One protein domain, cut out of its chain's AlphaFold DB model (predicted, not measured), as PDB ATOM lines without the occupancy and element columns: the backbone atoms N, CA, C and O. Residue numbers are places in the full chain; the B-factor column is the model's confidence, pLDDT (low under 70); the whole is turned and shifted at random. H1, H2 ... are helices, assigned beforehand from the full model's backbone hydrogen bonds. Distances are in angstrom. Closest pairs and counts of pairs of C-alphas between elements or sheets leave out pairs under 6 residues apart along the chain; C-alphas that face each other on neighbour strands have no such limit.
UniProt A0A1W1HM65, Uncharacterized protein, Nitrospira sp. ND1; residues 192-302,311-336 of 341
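AT A GLANCE: This is residues 192 to 302 and 311 to 336 of the 341 residues of an uncharacterized protein of Nitrospira sp. ND1 (UniProt A0A1W1HM65). One long helix, H2, runs through most of the length: its first part packs in a body of crossed helices with H4, H6 and H7, and its last part folds back into H3, a helical hairpin that makes an arm. H5 is at the outside of the body, and short H1 folds back on the beginning of H2. The 137 printed residues have seven named helices, H1 to H7 in chain order, and no named strand: all helix. The outline is elongated, 59 by 31 by 31 A, and only just compact, close to loose, with a radius of gyration of the C-alphas of 16.8 A.

IN THESE COORDINATES: Find C-alpha 199 at (-5.988, 35.537, 22.678); from there H2, residues 199 to 227, runs 42.5 A to C-alpha 227 at (-47.009, 24.965, 26.133). Before it is H1, residues 192 to 195, 5.4 A; after it come H3, 233 to 244, 16.2 A, H4, 249 to 259, 15.5 A, H5, 262 to 270, 12.2 A, and H6, 279 to 294, 22.6 A. H7, residues 315 to 334, 28.3 A, ends at C-alpha 334 (-30.276, 34.923, 17.070).

HOW THE PARTS SIT: Start at H2, the hub. It touches H7, closest C-alphas Cys 203 and Arg 320, 5.1 A, the same way at an only just steep 36 degrees. H4 touches H2 about perpendicular, 87 degrees, at C-alphas Pro 251 and Ala 214, 5.2 A. H6 touches H4, closest C-alphas Gly 283 and Ile 253, 4.2 A. H5 and H6 only just touch, with 3 pairs of C-alphas within 8 A. H1 touches H2 with C-alphas Ala 193 and Ala 202 at 4.3 A. H2 and H3 form a hairpin, a shallow 7 degrees, opposite ways. Every O i to N i+4 pair is within hydrogen-bond range in H3 to H7, 23 of 25 in H2; H1 is too short for one.

THE WHOLE: The C-alphas farthest apart, Thr 232 and Asp 311, are 59.4 A apart. Residues 303 to 310 are not printed; the gap is 17.0 A. Of the links printed whole, none is long. Look for pLDDT under 70 at residues 245 to 247, 296 to 302, 311 to 313 and 336.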
ATOM      1  N   HIS A 192     -15.297  43.931  22.627       83.06
ATOM      2  CA  HIS A 192     -14.165  43.745  23.538       83.06
ATOM      3  C   HIS A 192     -13.241  42.597  23.087       83.06
ATOM      4  O   HIS A 192     -12.031  42.705  23.252       83.06
ATOM      5  N   ALA A 193     -13.771  41.527  22.488       84.94
ATOM      6  CA  ALA A 193     -13.000  40.361  22.043       84.94
ATOM      7  C   ALA A 193     -12.224  40.578  20.730       84.94
ATOM      8  O   ALA A 193     -11.225  39.897  20.464       84.94
ATOM      9  N   SER A 194     -12.681  41.496  19.876       84.06
ATOM     10  CA  SER A 194     -11.953  41.878  18.664       84.06
ATOM     11  C   SER A 194     -10.703  42.690  19.027       84.06
ATOM     12  O   SER A 194      -9.597  42.330  18.629       84.06
ATOM     13  N   ARG A 195     -10.869  43.654  19.942       82.31
ATOM     14  CA  ARG A 195      -9.846  44.609  20.397       82.31
ATOM     15  C   ARG A 195      -8.856  44.082  21.446       82.31
ATOM     16  O   ARG A 195      -7.907  44.786  21.779       82.31
ATOM     17  N   GLU A 196      -9.081  42.894  21.998       82.25
ATOM     18  CA  GLU A 196      -8.225  42.304  23.035       82.25
ATOM     19  C   GLU A 196      -6.893  41.777  22.461       82.25
ATOM     20  O   GLU A 196      -6.842  41.187  21.379       82.25
ATOM     21  N   SER A 197      -5.803  41.970  23.200       79.19
ATOM     22  CA  SER A 197      -4.453  41.536  22.822       79.19
ATOM     23  C   SER A 197      -4.119  40.120  23.308       79.19
ATOM     24  O   SER A 197      -3.450  39.384  22.586       79.19
ATOM     25  N   ASP A 198      -4.629  39.700  24.472       81.94
ATOM     26  CA  ASP A 198      -4.541  38.305  24.918       81.94
ATOM     27  C   ASP A 198      -5.588  37.436  24.199       81.94
ATOM     28  O   ASP A 198      -6.795  37.548  24.433       81.94
ATOM     29  N   ASP A 199      -5.124  36.511  23.352       83.31
ATOM     30  CA  ASP A 199      -5.988  35.537  22.678       83.31
ATOM     31  C   ASP A 199      -6.854  34.729  23.664       83.31
ATOM     32  O   ASP A 199      -7.959  34.318  23.307       83.31
ATOM     33  N   SER A 200      -6.395  34.515  24.901       83.19
ATOM     34  CA  SER A 200      -7.099  33.746  25.937       83.19
ATOM     35  C   SER A 200      -8.296  34.524  26.486       83.19
ATOM     36  O   SER A 200      -9.420  34.014  26.486       83.19
ATOM     37  N   ALA A 201      -8.090  35.782  26.885       81.62
ATOM     38  CA  ALA A 201      -9.151  36.711  27.253       81.62
ATOM     39  C   ALA A 201     -10.137  36.931  26.092       81.62
ATOM     40  O   ALA A 201     -11.349  36.831  26.299       81.62
ATOM     41  N   ALA A 202      -9.644  37.115  24.861       85.12
ATOM     42  CA  ALA A 202     -10.484  37.223  23.668       85.12
ATOM     43  C   ALA A 202     -11.374  35.979  23.483       85.12
ATOM     44  O   ALA A 202     -12.585  36.101  23.292       85.12
ATOM     45  N   CYS A 203     -10.805  34.774  23.611       89.75
ATOM     46  CA  CYS A 203     -11.553  33.516  23.564       89.75
ATOM     47  C   CYS A 203     -12.658  33.440  24.628       89.75
ATOM     48  O   CYS A 203     -13.767  33.008  24.317       89.75
ATOM     49  N   VAL A 204     -12.390  33.868  25.867       89.38
ATOM     50  CA  VAL A 204     -13.396  33.873  26.946       89.38
ATOM     51  C   VAL A 204     -14.551  34.828  26.627       89.38
ATOM     52  O   VAL A 204     -15.707  34.483  26.866       89.38
ATOM     53  N   GLN A 205     -14.273  35.995  26.041       87.94
ATOM     54  CA  GLN A 205     -15.316  36.943  25.634       87.94
ATOM     55  C   GLN A 205     -16.151  36.405  24.454       87.94
ATOM     56  O   GLN A 205     -17.379  36.425  24.529       87.94
ATOM     57  N   TYR A 206     -15.534  35.820  23.416       94.06
ATOM     58  CA  TYR A 206     -16.288  35.150  22.341       94.06
ATOM     59  C   TYR A 206     -17.108  33.953  22.851       94.06
ATOM     60  O   TYR A 206     -18.223  33.718  22.388       94.06
ATOM     61  N   TYR A 207     -16.602  33.206  23.835       93.00
ATOM     62  CA  TYR A 207     -17.336  32.099  24.447       93.00
ATOM     63  C   TYR A 207     -18.576  32.570  25.227       93.00
ATOM     64  O   TYR A 207     -19.615  31.915  25.147       93.00
ATOM     65  N   ARG A 208     -18.531  33.732  25.896       90.94
ATOM     66  CA  ARG A 208     -19.705  34.320  26.577       90.94
ATOM     67  C   ARG A 208     -20.868  34.616  25.628       90.94
ATOM     68  O   ARG A 208     -22.022  34.464  26.016       90.94
ATOM     69  N   ILE A 209     -20.584  34.963  24.372       91.69
ATOM     70  CA  ILE A 209     -21.605  35.126  23.321       91.69
ATOM     71  C   ILE A 209     -22.318  33.789  23.053       91.69
ATOM     72  O   ILE A 209     -23.536  33.746  22.875       91.69
ATOM     73  N   LEU A 210     -21.573  32.678  23.077       93.06
ATOM     74  CA  LEU A 210     -22.132  31.334  22.935       93.06
ATOM     75  C   LEU A 210     -22.898  30.895  24.195       93.06
ATOM     76  O   LEU A 210     -23.955  30.289  24.056       93.06
ATOM     77  N   GLU A 211     -22.431  31.230  25.405       90.50
ATOM     78  CA  GLU A 211     -23.188  31.010  26.654       90.50
ATOM     79  C   GLU A 211     -24.539  31.741  26.627       90.50
ATOM     80  O   GLU A 211     -25.574  31.116  26.867       90.50
ATOM     81  N   PHE A 212     -24.542  33.026  26.254       89.19
ATOM     82  CA  PHE A 212     -25.737  33.870  26.153       89.19
ATOM     83  C   PHE A 212     -26.791  33.250  25.222       89.19
ATOM     84  O   PHE A 212     -27.902  32.934  25.650       89.19
ATOM     85  N   TYR A 213     -26.447  32.972  23.959       89.81
ATOM     86  CA  TYR A 213     -27.413  32.397  23.014       89.81
ATOM     87  C   TYR A 213     -27.777  30.932  23.311       89.81
ATOM     88  O   TYR A 213     -28.876  30.493  22.962       89.81
ATOM     89  N   ALA A 214     -26.914  30.170  23.991       88.44
ATOM     90  CA  ALA A 214     -27.248  28.818  24.440       88.44
ATOM     91  C   ALA A 214     -28.255  28.827  25.605       88.44
ATOM     92  O   ALA A 214     -29.104  27.935  25.677       88.44
ATOM     93  N   PHE A 215     -28.211  29.845  26.473       84.81
ATOM     94  CA  PHE A 215     -29.212  30.063  27.519       84.81
ATOM     95  C   PHE A 215     -30.594  30.378  26.926       84.81
ATOM     96  O   PHE A 215     -31.575  29.739  27.304       84.81
ATOM     97  N   PHE A 216     -30.690  31.262  25.926       80.25
ATOM     98  CA  PHE A 216     -31.977  31.551  25.275       80.25
ATOM     99  C   PHE A 216     -32.541  30.371  24.470       80.25
ATOM    100  O   PHE A 216     -33.760  30.184  24.425       80.25
ATOM    101  N   ASP A 217     -31.695  29.516  23.883       79.75
ATOM    102  CA  ASP A 217     -32.158  28.246  23.306       79.75
ATOM    103  C   ASP A 217     -32.717  27.317  24.401       79.75
ATOM    104  O   ASP A 217     -33.761  26.692  24.209       79.75
ATOM    105  N   LEU A 218     -32.078  27.253  25.575       80.94
ATOM    106  CA  LEU A 218     -32.552  26.474  26.724       80.94
ATOM    107  C   LEU A 218     -33.909  26.980  27.244       80.94
ATOM    108  O   LEU A 218     -34.833  26.178  27.398       80.94
ATOM    109  N   GLU A 219     -34.057  28.290  27.440       80.62
ATOM    110  CA  GLU A 219     -35.317  28.930  27.839       80.62
ATOM    111  C   GLU A 219     -36.426  28.673  26.811       80.62
ATOM    112  O   GLU A 219     -37.516  28.225  27.173       80.62
ATOM    113  N   THR A 220     -36.134  28.851  25.519       80.69
ATOM    114  CA  THR A 220     -37.076  28.568  24.424       80.69
ATOM    115  C   THR A 220     -37.548  27.111  24.461       80.69
ATOM    116  O   THR A 220     -38.740  26.835  24.318       80.69
ATOM    117  N   ASN A 221     -36.645  26.157  24.712       81.75
ATOM    118  CA  ASN A 221     -37.004  24.744  24.860       81.75
ATOM    119  C   ASN A 221     -37.902  24.495  26.091       81.75
ATOM    120  O   ASN A 221     -38.874  23.748  25.986       81.75
ATOM    121  N   ILE A 222     -37.631  25.133  27.234       83.62
ATOM    122  CA  ILE A 222     -38.456  25.016  28.452       83.62
ATOM    123  C   ILE A 222     -39.839  25.661  28.249       83.62
ATOM    124  O   ILE A 222     -40.852  25.078  28.639       83.62
ATOM    125  N   SER A 223     -39.908  26.811  27.575       82.75
ATOM    126  CA  SER A 223     -41.167  27.465  27.205       82.75
ATOM    127  C   SER A 223     -41.994  26.599  26.250       82.75
ATOM    128  O   SER A 223     -43.188  26.400  26.474       82.75
ATOM    129  N   ASN A 224     -41.370  25.977  25.245       84.94
ATOM    130  CA  ASN A 224     -42.047  25.028  24.357       84.94
ATOM    131  C   ASN A 224     -42.596  23.808  25.119       84.94
ATOM    132  O   ASN A 224     -43.732  23.403  24.883       84.94
ATOM    133  N   LEU A 225     -41.838  23.258  26.079       86.88
ATOM    134  CA  LEU A 225     -42.319  22.183  26.957       86.88
ATOM    135  C   LEU A 225     -43.513  22.619  27.821       86.88
ATOM    136  O   LEU A 225     -44.427  21.827  28.024       86.88
ATOM    137  N   ARG A 226     -43.535  23.870  28.300       84.19
ATOM    138  CA  ARG A 226     -44.630  24.426  29.116       84.19
ATOM    139  C   ARG A 226     -45.935  24.590  28.326       84.19
ATOM    140  O   ARG A 226     -47.011  24.535  28.915       84.19
ATOM    141  N   HIS A 227     -45.849  24.788  27.012       87.38
ATOM    142  CA  HIS A 227     -47.009  24.965  26.133       87.38
ATOM    143  C   HIS A 227     -47.476  23.666  25.442       87.38
ATOM    144  O   HIS A 227     -48.545  23.658  24.823       87.38
ATOM    145  N   ASP A 228     -46.738  22.555  25.566       87.88
ATOM    146  CA  ASP A 228     -47.141  21.250  25.024       87.88
ATOM    147  C   ASP A 228     -48.262  20.609  25.863       87.88
ATOM    148  O   ASP A 228     -48.036  19.835  26.794       87.88
ATOM    149  N   ARG A 229     -49.510  20.892  25.469       87.69
ATOM    150  CA  ARG A 229     -50.746  20.358  26.075       87.69
ATOM    151  C   ARG A 229     -50.886  18.824  26.027       87.69
ATOM    152  O   ARG A 229     -51.911  18.312  26.469       87.69
ATOM    153  N   LYS A 230     -49.926  18.087  25.456       91.00
ATOM    154  CA  LYS A 230     -49.902  16.613  25.449       91.00
ATOM    155  C   LYS A 230     -49.105  16.016  26.612       91.00
ATOM    156  O   LYS A 230     -49.093  14.795  26.754       91.00
ATOM    157  N   LEU A 231     -48.418  16.835  27.408       89.69
ATOM    158  CA  LEU A 231     -47.644  16.376  28.562       89.69
ATOM    159  C   LEU A 231     -48.510  16.338  29.819       89.69
ATOM    160  O   LEU A 231     -49.302  17.246  30.057       89.69
ATOM    161  N   THR A 232     -48.316  15.318  30.656       91.50
ATOM    162  CA  THR A 232     -48.736  15.408  32.060       91.50
ATOM    163  C   THR A 232     -47.737  16.263  32.841       91.50
ATOM    164  O   THR A 232     -46.574  16.374  32.443       91.50
ATOM    165  N   ASP A 233     -48.134  16.800  33.998       86.62
ATOM    166  CA  ASP A 233     -47.224  17.550  34.881       86.62
ATOM    167  C   ASP A 233     -45.969  16.737  35.239       86.62
ATOM    168  O   ASP A 233     -44.862  17.270  35.325       86.62
ATOM    169  N   ARG A 234     -46.118  15.411  35.380       88.38
ATOM    170  CA  ARG A 234     -45.008  14.480  35.617       88.38
ATOM    171  C   ARG A 234     -44.059  14.406  34.421       88.38
ATOM    172  O   ARG A 234     -42.847  14.437  34.619       88.38
ATOM    173  N   ASP A 235     -44.583  14.320  33.199       89.00
ATOM    174  CA  ASP A 235     -43.762  14.285  31.981       89.00
ATOM    175  C   ASP A 235     -43.070  15.627  31.733       89.00
ATOM    176  O   ASP A 235     -41.908  15.650  31.330       89.00
ATOM    177  N   PHE A 236     -43.754  16.741  32.011       88.56
ATOM    178  CA  PHE A 236     -43.174  18.080  31.977       88.56
ATOM    179  C   PHE A 236     -42.013  18.200  32.972       88.56
ATOM    180  O   PHE A 236     -40.897  18.512  32.558       88.56
ATOM    181  N   LEU A 237     -42.224  17.858  34.249       85.69
ATOM    182  CA  LEU A 237     -41.174  17.881  35.275       85.69
ATOM    183  C   LEU A 237     -39.982  16.988  34.901       85.69
ATOM    184  O   LEU A 237     -38.836  17.420  35.010       85.69
ATOM    185  N   VAL A 238     -40.224  15.772  34.396       86.94
ATOM    186  CA  VAL A 238     -39.155  14.864  33.944       86.94
ATOM    187  C   VAL A 238     -38.416  15.419  32.723       86.94
ATOM    188  O   VAL A 238     -37.190  15.309  32.665       86.94
ATOM    189  N   LYS A 239     -39.105  16.037  31.756       84.50
ATOM    190  CA  LYS A 239     -38.461  16.646  30.579       84.50
ATOM    191  C   LYS A 239     -37.678  17.909  30.931       84.50
ATOM    192  O   LYS A 239     -36.573  18.072  30.418       84.50
ATOM    193  N   VAL A 240     -38.183  18.759  31.825       83.44
ATOM    194  CA  VAL A 240     -37.471  19.954  32.307       83.44
ATOM    195  C   VAL A 240     -36.259  19.552  33.148       83.44
ATOM    196  O   VAL A 240     -35.162  20.041  32.889       83.44
ATOM    197  N   ALA A 241     -36.389  18.574  34.049       79.19
ATOM    198  CA  ALA A 241     -35.254  18.022  34.791       79.19
ATOM    199  C   ALA A 241     -34.184  17.429  33.852       79.19
ATOM    200  O   ALA A 241     -33.012  17.755  33.989       79.19
ATOM    201  N   ASN A 242     -34.567  16.656  32.829       79.25
ATOM    202  CA  ASN A 242     -33.641  16.171  31.790       79.25
ATOM    203  C   ASN A 242     -33.058  17.277  30.888       79.25
ATOM    204  O   ASN A 242     -32.131  17.005  30.121       79.25
ATOM    205  N   THR A 243     -33.608  18.491  30.934       75.31
ATOM    206  CA  THR A 243     -33.160  19.644  30.140       75.31
ATOM    207  C   THR A 243     -32.196  20.526  30.932       75.31
ATOM    208  O   THR A 243     -31.231  21.006  30.350       75.31
ATOM    209  N   ILE A 244     -32.411  20.673  32.245       72.50
ATOM    210  CA  ILE A 244     -31.583  21.481  33.156       72.50
ATOM    211  C   ILE A 244     -30.461  20.651  33.803       72.50
ATOM    212  O   ILE A 244     -29.325  21.099  33.868       72.50
ATOM    213  N   ALA A 245     -30.742  19.426  34.261       60.84
ATOM    214  CA  ALA A 245     -29.790  18.598  35.017       60.84
ATOM    215  C   ALA A 245     -28.829  17.770  34.138       60.84
ATOM    216  O   ALA A 245     -28.166  16.854  34.628       60.84
ATOM    217  N   ARG A 246     -28.753  18.060  32.834       58.69
ATOM    218  CA  ARG A 246     -27.698  17.541  31.957       58.69
ATOM    219  C   ARG A 246     -26.626  18.607  31.808       58.69
ATOM    220  O   ARG A 246     -26.916  19.608  31.168       58.69
ATOM    221  N   ASP A 247     -25.446  18.316  32.366       68.38
ATOM    222  CA  ASP A 247     -24.112  18.876  32.068       68.38
ATOM    223  C   ASP A 247     -24.116  20.252  31.374       68.38
ATOM    224  O   ASP A 247     -24.537  20.347  30.222       68.38
ATOM    225  N   GLU A 248     -23.570  21.282  32.034       75.31
ATOM    226  CA  GLU A 248     -23.442  22.677  31.561       75.31
ATOM    227  C   GLU A 248     -22.866  22.810  30.134       75.31
ATOM    228  O   GLU A 248     -23.130  23.781  29.427       75.31
ATOM    229  N   ARG A 249     -22.138  21.792  29.669       86.06
ATOM    230  CA  ARG A 249     -21.652  21.611  28.294       86.06
ATOM    231  C   ARG A 249     -22.753  21.423  27.237       86.06
ATOM    232  O   ARG A 249     -22.556  21.726  26.059       86.06
ATOM    233  N   THR A 250     -23.911  20.889  27.620       86.44
ATOM    234  CA  THR A 250     -24.983  20.418  26.723       86.44
ATOM    235  C   THR A 250     -25.630  21.543  25.901       86.44
ATOM    236  O   THR A 250     -25.810  21.343  24.693       86.44
ATOM    237  N   PRO A 251     -25.973  22.722  26.467       87.56
ATOM    238  CA  PRO A 251     -26.459  23.858  25.685       87.56
ATOM    239  C   PRO A 251     -25.436  24.333  24.641       87.56
ATOM    240  O   PRO A 251     -25.800  24.522  23.481       87.56
ATOM    241  N   ILE A 252     -24.149  24.419  25.007       91.12
ATOM    242  CA  ILE A 252     -23.054  24.801  24.096       91.12
ATOM    243  C   ILE A 252     -22.895  23.782  22.960       91.12
ATOM    244  O   ILE A 252     -22.862  24.171  21.793       91.12
ATOM    245  N   ILE A 253     -22.886  22.478  23.264       91.81
ATOM    246  CA  ILE A 253     -22.867  21.400  22.256       91.81
ATOM    247  C   ILE A 253     -24.019  21.554  21.250       91.81
ATOM    248  O   ILE A 253     -23.805  21.438  20.043       91.81
ATOM    249  N   ARG A 254     -25.236  21.858  21.724       89.31
ATOM    250  CA  ARG A 254     -26.409  22.063  20.857       89.31
ATOM    251  C   ARG A 254     -26.305  23.337  20.020       89.31
ATOM    252  O   ARG A 254     -26.648  23.295  18.839       89.31
ATOM    253  N   LEU A 255     -25.847  24.450  20.594       91.50
ATOM    254  CA  LEU A 255     -25.685  25.716  19.875       91.50
ATOM    255  C   LEU A 255     -24.606  25.598  18.792       91.50
ATOM    256  O   LEU A 255     -24.869  25.892  17.627       91.50
ATOM    257  N   VAL A 256     -23.422  25.088  19.137       93.00
ATOM    258  CA  VAL A 256     -22.331  24.875  18.175       93.00
ATOM    259  C   VAL A 256     -22.742  23.852  17.112       93.00
ATOM    260  O   VAL A 256     -22.487  24.076  15.934       93.00
ATOM    261  N   GLY A 257     -23.487  22.799  17.468       91.06
ATOM    262  CA  GLY A 257     -24.089  21.876  16.499       91.06
ATOM    263  C   GLY A 257     -25.095  22.526  15.532       91.06
ATOM    264  O   GLY A 257     -25.223  22.074  14.397       91.06
ATOM    265  N   LYS A 258     -25.778  23.606  15.941       90.19
ATOM    266  CA  LYS A 258     -26.680  24.399  15.082       90.19
ATOM    267  C   LYS A 258     -25.933  25.397  14.191       90.19
ATOM    268  O   LYS A 258     -26.451  25.721  13.119       90.19
ATOM    269  N   LEU A 259     -24.785  25.914  14.634       90.25
ATOM    270  CA  LEU A 259     -24.017  26.979  13.968       90.25
ATOM    271  C   LEU A 259     -22.886  26.465  13.064       90.25
ATOM    272  O   LEU A 259     -22.673  27.007  11.983       90.25
ATOM    273  N   ALA A 260     -22.153  25.431  13.484       91.12
ATOM    274  CA  ALA A 260     -20.868  25.072  12.894       91.12
ATOM    275  C   ALA A 260     -20.982  24.568  11.444       91.12
ATOM    276  O   ALA A 260     -21.349  23.425  11.165       91.12
ATOM    277  N   ARG A 261     -20.594  25.436  10.505       88.94
ATOM    278  CA  ARG A 261     -20.554  25.165   9.062       88.94
ATOM    279  C   ARG A 261     -19.519  24.078   8.734       88.94
ATOM    280  O   ARG A 261     -18.453  24.014   9.347       88.94
ATOM    281  N   THR A 262     -19.755  23.274   7.694       89.12
ATOM    282  CA  THR A 262     -18.846  22.186   7.266       89.12
ATOM    283  C   THR A 262     -17.407  22.656   6.987       89.12
ATOM    284  O   THR A 262     -16.455  21.909   7.202       89.12
ATOM    285  N   SER A 263     -17.225  23.899   6.529       88.38
ATOM    286  CA  SER A 263     -15.917  24.547   6.334       88.38
ATOM    287  C   SER A 263     -15.181  24.831   7.650       88.38
ATOM    288  O   SER A 263     -13.971  24.622   7.741       88.38
ATOM    289  N   LEU A 264     -15.901  25.287   8.677       89.94
ATOM    290  CA  LEU A 264     -15.388  25.527  10.025       89.94
ATOM    291  C   LEU A 264     -15.018  24.203  10.707       89.94
ATOM    292  O   LEU A 264     -13.895  24.055  11.181       89.94
ATOM    293  N   LEU A 265     -15.890  23.194  10.629       91.56
ATOM    294  CA  LEU A 265     -15.622  21.851  11.160       91.56
ATOM    295  C   LEU A 265     -14.392  21.188  10.517       91.56
ATOM    296  O   LEU A 265     -13.582  20.580  11.213       91.56
ATOM    297  N   ARG A 266     -14.209  21.337   9.197       89.75
ATOM    298  CA  ARG A 266     -13.013  20.836   8.496       89.75
ATOM    299  C   ARG A 266     -11.733  21.586   8.879       89.75
ATOM    300  O   ARG A 266     -10.689  20.945   8.962       89.75
ATOM    301  N   ARG A 267     -11.791  22.903   9.130       91.00
ATOM    302  CA  ARG A 267     -10.640  23.667   9.654       91.00
ATOM    303  C   ARG A 267     -10.266  23.206  11.058       91.00
ATOM    304  O   ARG A 267      -9.116  22.844  11.256       91.00
ATOM    305  N   ALA A 268     -11.228  23.137  11.979       89.38
ATOM    306  CA  ALA A 268     -10.992  22.685  13.351       89.38
ATOM    307  C   ALA A 268     -10.390  21.267  13.404       89.38
ATOM    308  O   ALA A 268      -9.456  21.025  14.164       89.38
ATOM    309  N   ALA A 269     -10.858  20.350  12.546       90.25
ATOM    310  CA  ALA A 269     -10.277  19.013  12.429       90.25
ATOM    311  C   ALA A 269      -8.851  19.028  11.839       90.25
ATOM    312  O   ALA A 269      -7.962  18.360  12.359       90.25
ATOM    313  N   LYS A 270      -8.593  19.829  10.791       89.62
ATOM    314  CA  LYS A 270      -7.244  19.992  10.210       89.62
ATOM    315  C   LYS A 270      -6.249  20.613  11.206       89.62
ATOM    316  O   LYS A 270      -5.073  20.273  11.172       89.62
ATOM    317  N   ALA A 271      -6.727  21.502  12.072       85.19
ATOM    318  CA  ALA A 271      -5.975  22.145  13.148       85.19
ATOM    319  C   ALA A 271      -5.752  21.240  14.382       85.19
ATOM    320  O   ALA A 271      -5.106  21.655  15.337       85.19
ATOM    321  N   GLY A 272      -6.302  20.017  14.401       89.75
ATOM    322  CA  GLY A 272      -6.190  19.102  15.543       89.75
ATOM    323  C   GLY A 272      -7.041  19.484  16.762       89.75
ATOM    324  O   GLY A 272      -6.956  18.813  17.787       89.75
ATOM    325  N   LEU A 273      -7.894  20.512  16.657       89.19
ATOM    326  CA  LEU A 273      -8.785  20.962  17.739       89.19
ATOM    327  C   LEU A 273      -9.893  19.939  18.045       89.19
ATOM    328  O   LEU A 273     -10.428  19.905  19.151       89.19
ATOM    329  N   ILE A 274     -10.248  19.113  17.053       93.94
ATOM    330  CA  ILE A 274     -11.209  18.006  17.144       93.94
ATOM    331  C   ILE A 274     -10.732  16.819  16.300       93.94
ATOM    332  O   ILE A 274     -10.152  17.005  15.235       93.94
ATOM    333  N   ALA A 275     -11.026  15.591  16.738       91.00
ATOM    334  CA  ALA A 275     -10.626  14.376  16.018       91.00
ATOM    335  C   ALA A 275     -11.388  14.160  14.691       91.00
ATOM    336  O   ALA A 275     -10.852  13.581  13.751       91.00
ATOM    337  N   GLU A 276     -12.636  14.627  14.603       94.44
ATOM    338  CA  GLU A 276     -13.486  14.507  13.414       94.44
ATOM    339  C   GLU A 276     -14.320  15.785  13.211       94.44
ATOM    340  O   GLU A 276     -14.685  16.429  14.198       94.44
ATOM    341  N   PRO A 277     -14.700  16.143  11.967       95.06
ATOM    342  CA  PRO A 277     -15.474  17.349  11.661       95.06
ATOM    343  C   PRO A 277     -16.968  17.207  12.030       95.06
ATOM    344  O   PRO A 277     -17.841  17.219  11.161       95.06
ATOM    345  N   LYS A 278     -17.267  17.080  13.328       95.44
ATOM    346  CA  LYS A 278     -18.616  16.962  13.913       95.44
ATOM    347  C   LYS A 278     -18.892  18.135  14.860       95.44
ATOM    348  O   LYS A 278     -18.085  18.412  15.743       95.44
ATOM    349  N   GLY A 279     -20.051  18.788  14.720       92.75
ATOM    350  CA  GLY A 279     -20.442  19.935  15.561       92.75
ATOM    351  C   GLY A 279     -20.506  19.621  17.056       92.75
ATOM    352  O   GLY A 279     -20.113  20.448  17.874       92.75
ATOM    353  N   GLU A 280     -20.903  18.396  17.403       93.56
ATOM    354  CA  GLU A 280     -20.918  17.903  18.783       93.56
ATOM    355  C   GLU A 280     -19.508  17.862  19.383       93.56
ATOM    356  O   GLU A 280     -19.300  18.368  20.481       93.56
ATOM    357  N   LEU A 281     -18.523  17.330  18.644       93.06
ATOM    358  CA  LEU A 281     -17.124  17.293  19.083       93.06
ATOM    359  C   LEU A 281     -16.529  18.698  19.206       93.06
ATOM    360  O   LEU A 281     -15.714  18.926  20.094       93.06
ATOM    361  N   LEU A 282     -16.953  19.646  18.365       95.62
ATOM    362  CA  LEU A 282     -16.474  21.024  18.452       95.62
ATOM    363  C   LEU A 282     -17.046  21.770  19.659       95.62
ATOM    364  O   LEU A 282     -16.274  22.330  20.430       95.62
ATOM    365  N   GLY A 283     -18.364  21.742  19.874       93.06
ATOM    366  CA  GLY A 283     -18.959  22.333  21.081       93.06
ATOM    367  C   GLY A 283     -18.452  21.657  22.358       93.06
ATOM    368  O   GLY A 283     -18.256  22.309  23.381       93.06
ATOM    369  N   SER A 284     -18.154  20.360  22.265       92.56
ATOM    370  CA  SER A 284     -17.506  19.584  23.315       92.56
ATOM    371  C   SER A 284     -16.093  20.105  23.619       92.56
ATOM    372  O   SER A 284     -15.811  20.415  24.775       92.56
ATOM    373  N   ALA A 285     -15.221  20.257  22.618       92.50
ATOM    374  CA  ALA A 285     -13.842  20.719  22.804       92.50
ATOM    375  C   ALA A 285     -13.741  22.204  23.211       92.50
ATOM    376  O   ALA A 285     -12.906  22.552  24.043       92.50
ATOM    377  N   ILE A 286     -14.632  23.062  22.697       93.00
ATOM    378  CA  ILE A 286     -14.730  24.485  23.070       93.00
ATOM    379  C   ILE A 286     -14.968  24.657  24.581       93.00
ATOM    380  O   ILE A 286     -14.317  25.482  25.222       93.00
ATOM    381  N   TYR A 287     -15.865  23.854  25.160       91.25
ATOM    382  CA  TYR A 287     -16.161  23.874  26.596       91.25
ATOM    383  C   TYR A 287     -14.949  23.466  27.452       91.25
ATOM    384  O   TYR A 287     -14.617  24.139  28.431       91.25
ATOM    385  N   ASP A 288     -14.246  22.396  27.059       89.75
ATOM    386  CA  ASP A 288     -13.040  21.940  27.762       89.75
ATOM    387  C   ASP A 288     -11.910  22.971  27.669       89.75
ATOM    388  O   ASP A 288     -11.237  23.230  28.669       89.75
ATOM    389  N   PHE A 289     -11.733  23.608  26.507       90.12
ATOM    390  CA  PHE A 289     -10.766  24.688  26.316       90.12
ATOM    391  C   PHE A 289     -11.069  25.893  27.220       90.12
ATOM    392  O   PHE A 289     -10.190  26.314  27.975       90.12
ATOM    393  N   ARG A 290     -12.319  26.388  27.249       87.69
ATOM    394  CA  ARG A 290     -12.722  27.473  28.166       87.69
ATOM    395  C   ARG A 290     -12.451  27.114  29.622       87.69
ATOM    396  O   ARG A 290     -11.913  27.937  30.357       87.69
ATOM    397  N   ASN A 291     -12.780  25.897  30.050       85.19
ATOM    398  CA  ASN A 291     -12.525  25.468  31.425       85.19
ATOM    399  C   ASN A 291     -11.028  25.276  31.724       85.19
ATOM    400  O   ASN A 291     -10.603  25.487  32.860       85.19
ATOM    401  N   ALA A 292     -10.203  24.938  30.731       82.75
ATOM    402  CA  ALA A 292      -8.753  24.886  30.891       82.75
ATOM    403  C   ALA A 292      -8.128  26.288  31.048       82.75
ATOM    404  O   ALA A 292      -7.219  26.441  31.867       82.75
ATOM    405  N   VAL A 293      -8.652  27.299  30.341       80.75
ATOM    406  CA  VAL A 293      -8.284  28.721  30.507       80.75
ATOM    407  C   VAL A 293      -8.761  29.253  31.865       80.75
ATOM    408  O   VAL A 293      -7.948  29.696  32.671       80.75
ATOM    409  N   VAL A 294     -10.059  29.139  32.174       74.94
ATOM    410  CA  VAL A 294     -10.676  29.676  33.409       74.94
ATOM    411  C   VAL A 294     -10.091  29.059  34.687       74.94
ATOM    412  O   VAL A 294     -10.019  29.730  35.715       74.94
ATOM    413  N   HIS A 295      -9.631  27.806  34.643       72.38
ATOM    414  CA  HIS A 295      -8.953  27.152  35.770       72.38
ATOM    415  C   HIS A 295      -7.417  27.148  35.658       72.38
ATOM    416  O   HIS A 295      -6.770  26.331  36.315       72.38
ATOM    417  N   ALA A 296      -6.839  28.031  34.832       58.78
ATOM    418  CA  ALA A 296      -5.397  28.260  34.668       58.78
ATOM    419  C   ALA A 296      -4.550  26.999  34.376       58.78
ATOM    420  O   ALA A 296      -3.339  26.976  34.601       58.78
ATOM    421  N   LYS A 297      -5.159  25.932  33.839       54.12
ATOM    422  CA  LYS A 297      -4.478  24.648  33.585       54.12
ATOM    423  C   LYS A 297      -3.504  24.694  32.407       54.12
ATOM    424  O   LYS A 297      -2.722  23.759  32.253       54.12
ATOM    425  N   TYR A 298      -3.549  25.752  31.600       50.50
ATOM    426  CA  TYR A 298      -2.604  25.982  30.507       50.50
ATOM    427  C   TYR A 298      -1.345  26.761  30.920       50.50
ATOM    428  O   TYR A 298      -0.316  26.583  30.275       50.50
ATOM    429  N   ASP A 299      -1.388  27.585  31.978       43.16
ATOM    430  CA  ASP A 299      -0.462  28.726  32.076       43.16
ATOM    431  C   ASP A 299       0.174  28.964  33.461       43.16
ATOM    432  O   ASP A 299       0.004  30.003  34.091       43.16
ATOM    433  N   GLN A 300       0.937  27.975  33.946       40.28
ATOM    434  CA  GLN A 300       2.026  28.196  34.924       40.28
ATOM    435  C   GLN A 300       3.273  27.318  34.671       40.28
ATOM    436  O   GLN A 300       4.136  27.190  35.542       40.28
ATOM    437  N   ARG A 301       3.379  26.660  33.503       36.66
ATOM    438  CA  ARG A 301       4.542  25.813  33.136       36.66
ATOM    439  C   ARG A 301       4.999  25.914  31.676       36.66
ATOM    440  O   ARG A 301       5.945  25.221  31.304       36.66
ATOM    441  N   GLY A 302       4.396  26.789  30.871       37.03
ATOM    442  CA  GLY A 302       5.061  27.299  29.674       37.03
ATOM    443  C   GLY A 302       6.169  28.262  30.103       37.03
ATOM    444  O   GLY A 302       5.944  29.114  30.957       37.03
ATOM    445  N   ASP A 311       6.288  30.959  12.488       47.88
ATOM    446  CA  ASP A 311       5.579  29.742  12.899       47.88
ATOM    447  C   ASP A 311       4.060  29.814  12.656       47.88
ATOM    448  O   ASP A 311       3.480  30.852  12.335       47.88
ATOM    449  N   GLN A 312       3.400  28.658  12.773       56.41
ATOM    450  CA  GLN A 312       1.945  28.554  12.653       56.41
ATOM    451  C   GLN A 312       1.239  29.295  13.806       56.41
ATOM    452  O   GLN A 312       1.779  29.327  14.913       56.41
ATOM    453  N   PRO A 313       0.028  29.850  13.580       61.47
ATOM    454  CA  PRO A 313      -0.719  30.580  14.605       61.47
ATOM    455  C   PRO A 313      -0.876  29.756  15.885       61.47
ATOM    456  O   PRO A 313      -1.085  28.539  15.827       61.47
ATOM    457  N   SER A 314      -0.791  30.420  17.041       79.00
ATOM    458  CA  SER A 314      -0.805  29.744  18.343       79.00
ATOM    459  C   SER A 314      -2.083  28.911  18.532       79.00
ATOM    460  O   SER A 314      -3.119  29.192  17.925       79.00
ATOM    461  N   LEU A 315      -2.052  27.881  19.388       83.06
ATOM    462  CA  LEU A 315      -3.247  27.064  19.649       83.06
ATOM    463  C   LEU A 315      -4.422  27.931  20.142       83.06
ATOM    464  O   LEU A 315      -5.561  27.730  19.724       83.06
ATOM    465  N   THR A 316      -4.135  28.934  20.975       84.19
ATOM    466  CA  THR A 316      -5.102  29.923  21.469       84.19
ATOM    467  C   THR A 316      -5.624  30.825  20.345       84.19
ATOM    468  O   THR A 316      -6.820  31.082  20.280       84.19
ATOM    469  N   GLN A 317      -4.767  31.233  19.406       84.12
ATOM    470  CA  GLN A 317      -5.137  32.036  18.235       84.12
ATOM    471  C   GLN A 317      -6.045  31.256  17.267       84.12
ATOM    472  O   GLN A 317      -7.044  31.777  16.771       84.12
ATOM    473  N   GLN A 318      -5.758  29.967  17.055       86.50
ATOM    474  CA  GLN A 318      -6.612  29.064  16.275       86.50
ATOM    475  C   GLN A 318      -7.975  28.841  16.952       86.50
ATOM    476  O   GLN A 318      -8.998  28.770  16.268       86.50
ATOM    477  N   TRP A 319      -8.022  28.798  18.290       90.62
ATOM    478  CA  TRP A 319      -9.285  28.833  19.032       90.62
ATOM    479  C   TRP A 319     -10.015  30.173  18.891       90.62
ATOM    480  O   TRP A 319     -11.226  30.161  18.669       90.62
ATOM    481  N   ARG A 320      -9.304  31.308  18.949       89.88
ATOM    482  CA  ARG A 320      -9.866  32.658  18.784       89.88
ATOM    483  C   ARG A 320     -10.557  32.815  17.436       89.88
ATOM    484  O   ARG A 320     -11.678  33.310  17.398       89.88
ATOM    485  N   ASP A 321      -9.950  32.335  16.351       86.56
ATOM    486  CA  ASP A 321     -10.558  32.350  15.014       86.56
ATOM    487  C   ASP A 321     -11.859  31.540  14.940       86.56
ATOM    488  O   ASP A 321     -12.867  32.018  14.414       86.56
ATOM    489  N   ILE A 322     -11.856  30.323  15.489       90.31
ATOM    490  CA  ILE A 322     -13.027  29.436  15.493       90.31
ATOM    491  C   ILE A 322     -14.151  29.990  16.381       90.31
ATOM    492  O   ILE A 322     -15.319  29.941  15.993       90.31
ATOM    493  N   LEU A 323     -13.811  30.535  17.552       93.12
ATOM    494  CA  LEU A 323     -14.764  31.144  18.479       93.12
ATOM    495  C   LEU A 323     -15.348  32.445  17.927       93.12
ATOM    496  O   LEU A 323     -16.558  32.631  18.020       93.12
ATOM    497  N   ARG A 324     -14.528  33.294  17.295       91.44
ATOM    498  CA  ARG A 324     -14.966  34.515  16.603       91.44
ATOM    499  C   ARG A 324     -15.999  34.207  15.523       91.44
ATOM    500  O   ARG A 324     -17.085  34.776  15.547       91.44
ATOM    501  N   GLU A 325     -15.706  33.270  14.618       89.56
ATOM    502  CA  GLU A 325     -16.635  32.930  13.531       89.56
ATOM    503  C   GLU A 325     -17.951  32.327  14.061       89.56
ATOM    504  O   GLU A 325     -19.021  32.678  13.568       89.56
ATOM    505  N   LEU A 326     -17.904  31.487  15.105       91.56
ATOM    506  CA  LEU A 326     -19.114  30.968  15.760       91.56
ATOM    507  C   LEU A 326     -19.911  32.052  16.502       91.56
ATOM    508  O   LEU A 326     -21.140  32.001  16.502       91.56
ATOM    509  N   ALA A 327     -19.238  33.011  17.139       92.06
ATOM    510  CA  ALA A 327     -19.878  34.096  17.875       92.06
ATOM    511  C   ALA A 327     -20.596  35.076  16.938       92.06
ATOM    512  O   ALA A 327     -21.773  35.366  17.155       92.06
ATOM    513  N   THR A 328     -19.946  35.516  15.855       85.06
ATOM    514  CA  THR A 328     -20.586  36.368  14.841       85.06
ATOM    515  C   THR A 328     -21.769  35.642  14.179       85.06
ATOM    516  O   THR A 328     -22.851  36.223  14.068       85.06
ATOM    517  N   ASP A 329     -21.631  34.347  13.851       86.25
ATOM    518  CA  ASP A 329     -22.743  33.509  13.362       86.25
ATOM    519  C   ASP A 329     -23.913  33.417  14.361       86.25
ATOM    520  O   ASP A 329     -25.075  33.322  13.951       86.25
ATOM    521  N   ALA A 330     -23.636  33.449  15.670       89.50
ATOM    522  CA  ALA A 330     -24.664  33.469  16.706       89.50
ATOM    523  C   ALA A 330     -25.399  34.822  16.749       89.50
ATOM    524  O   ALA A 330     -26.630  34.846  16.656       89.50
ATOM    525  N   VAL A 331     -24.660  35.940  16.802       86.19
ATOM    526  CA  VAL A 331     -25.231  37.302  16.820       86.19
ATOM    527  C   VAL A 331     -26.087  37.556  15.576       86.19
ATOM    528  O   VAL A 331     -27.201  38.069  15.682       86.19
ATOM    529  N   GLU A 332     -25.629  37.154  14.387       82.50
ATOM    530  CA  GLU A 332     -26.390  37.358  13.146       82.50
ATOM    531  C   GLU A 332     -27.688  36.550  13.071       82.50
ATOM    532  O   GLU A 332     -28.665  37.013  12.472       82.50
ATOM    533  N   ARG A 333     -27.710  35.356  13.670       83.00
ATOM    534  CA  ARG A 333     -28.818  34.399  13.562       83.00
ATOM    535  C   ARG A 333     -29.861  34.525  14.670       83.00
ATOM    536  O   ARG A 333     -31.038  34.237  14.420       83.00
ATOM    537  N   PHE A 334     -29.435  34.899  15.873       83.62
ATOM    538  CA  PHE A 334     -30.276  34.923  17.070       83.62
ATOM    539  C   PHE A 334     -30.558  36.342  17.566       83.62
ATOM    540  O   PHE A 334     -31.714  36.631  17.873       83.62
ATOM    541  N   GLY A 335     -29.585  37.260  17.498       72.06
ATOM    542  CA  GLY A 335     -29.687  38.624  18.044       72.06
ATOM    543  C   GLY A 335     -30.668  39.586  17.367       72.06
ATOM    544  O   GLY A 335     -30.592  40.794  17.565       72.06
ATOM    545  N   ARG A 336     -31.586  39.050  16.555       69.00
ATOM    546  CA  ARG A 336     -32.683  39.746  15.863       69.00
ATOM    547  C   ARG A 336     -34.076  39.244  16.280       69.00
ATOM    548  O   ARG A 336     -35.062  39.673  15.691       69.00
TER     549      ARG A 336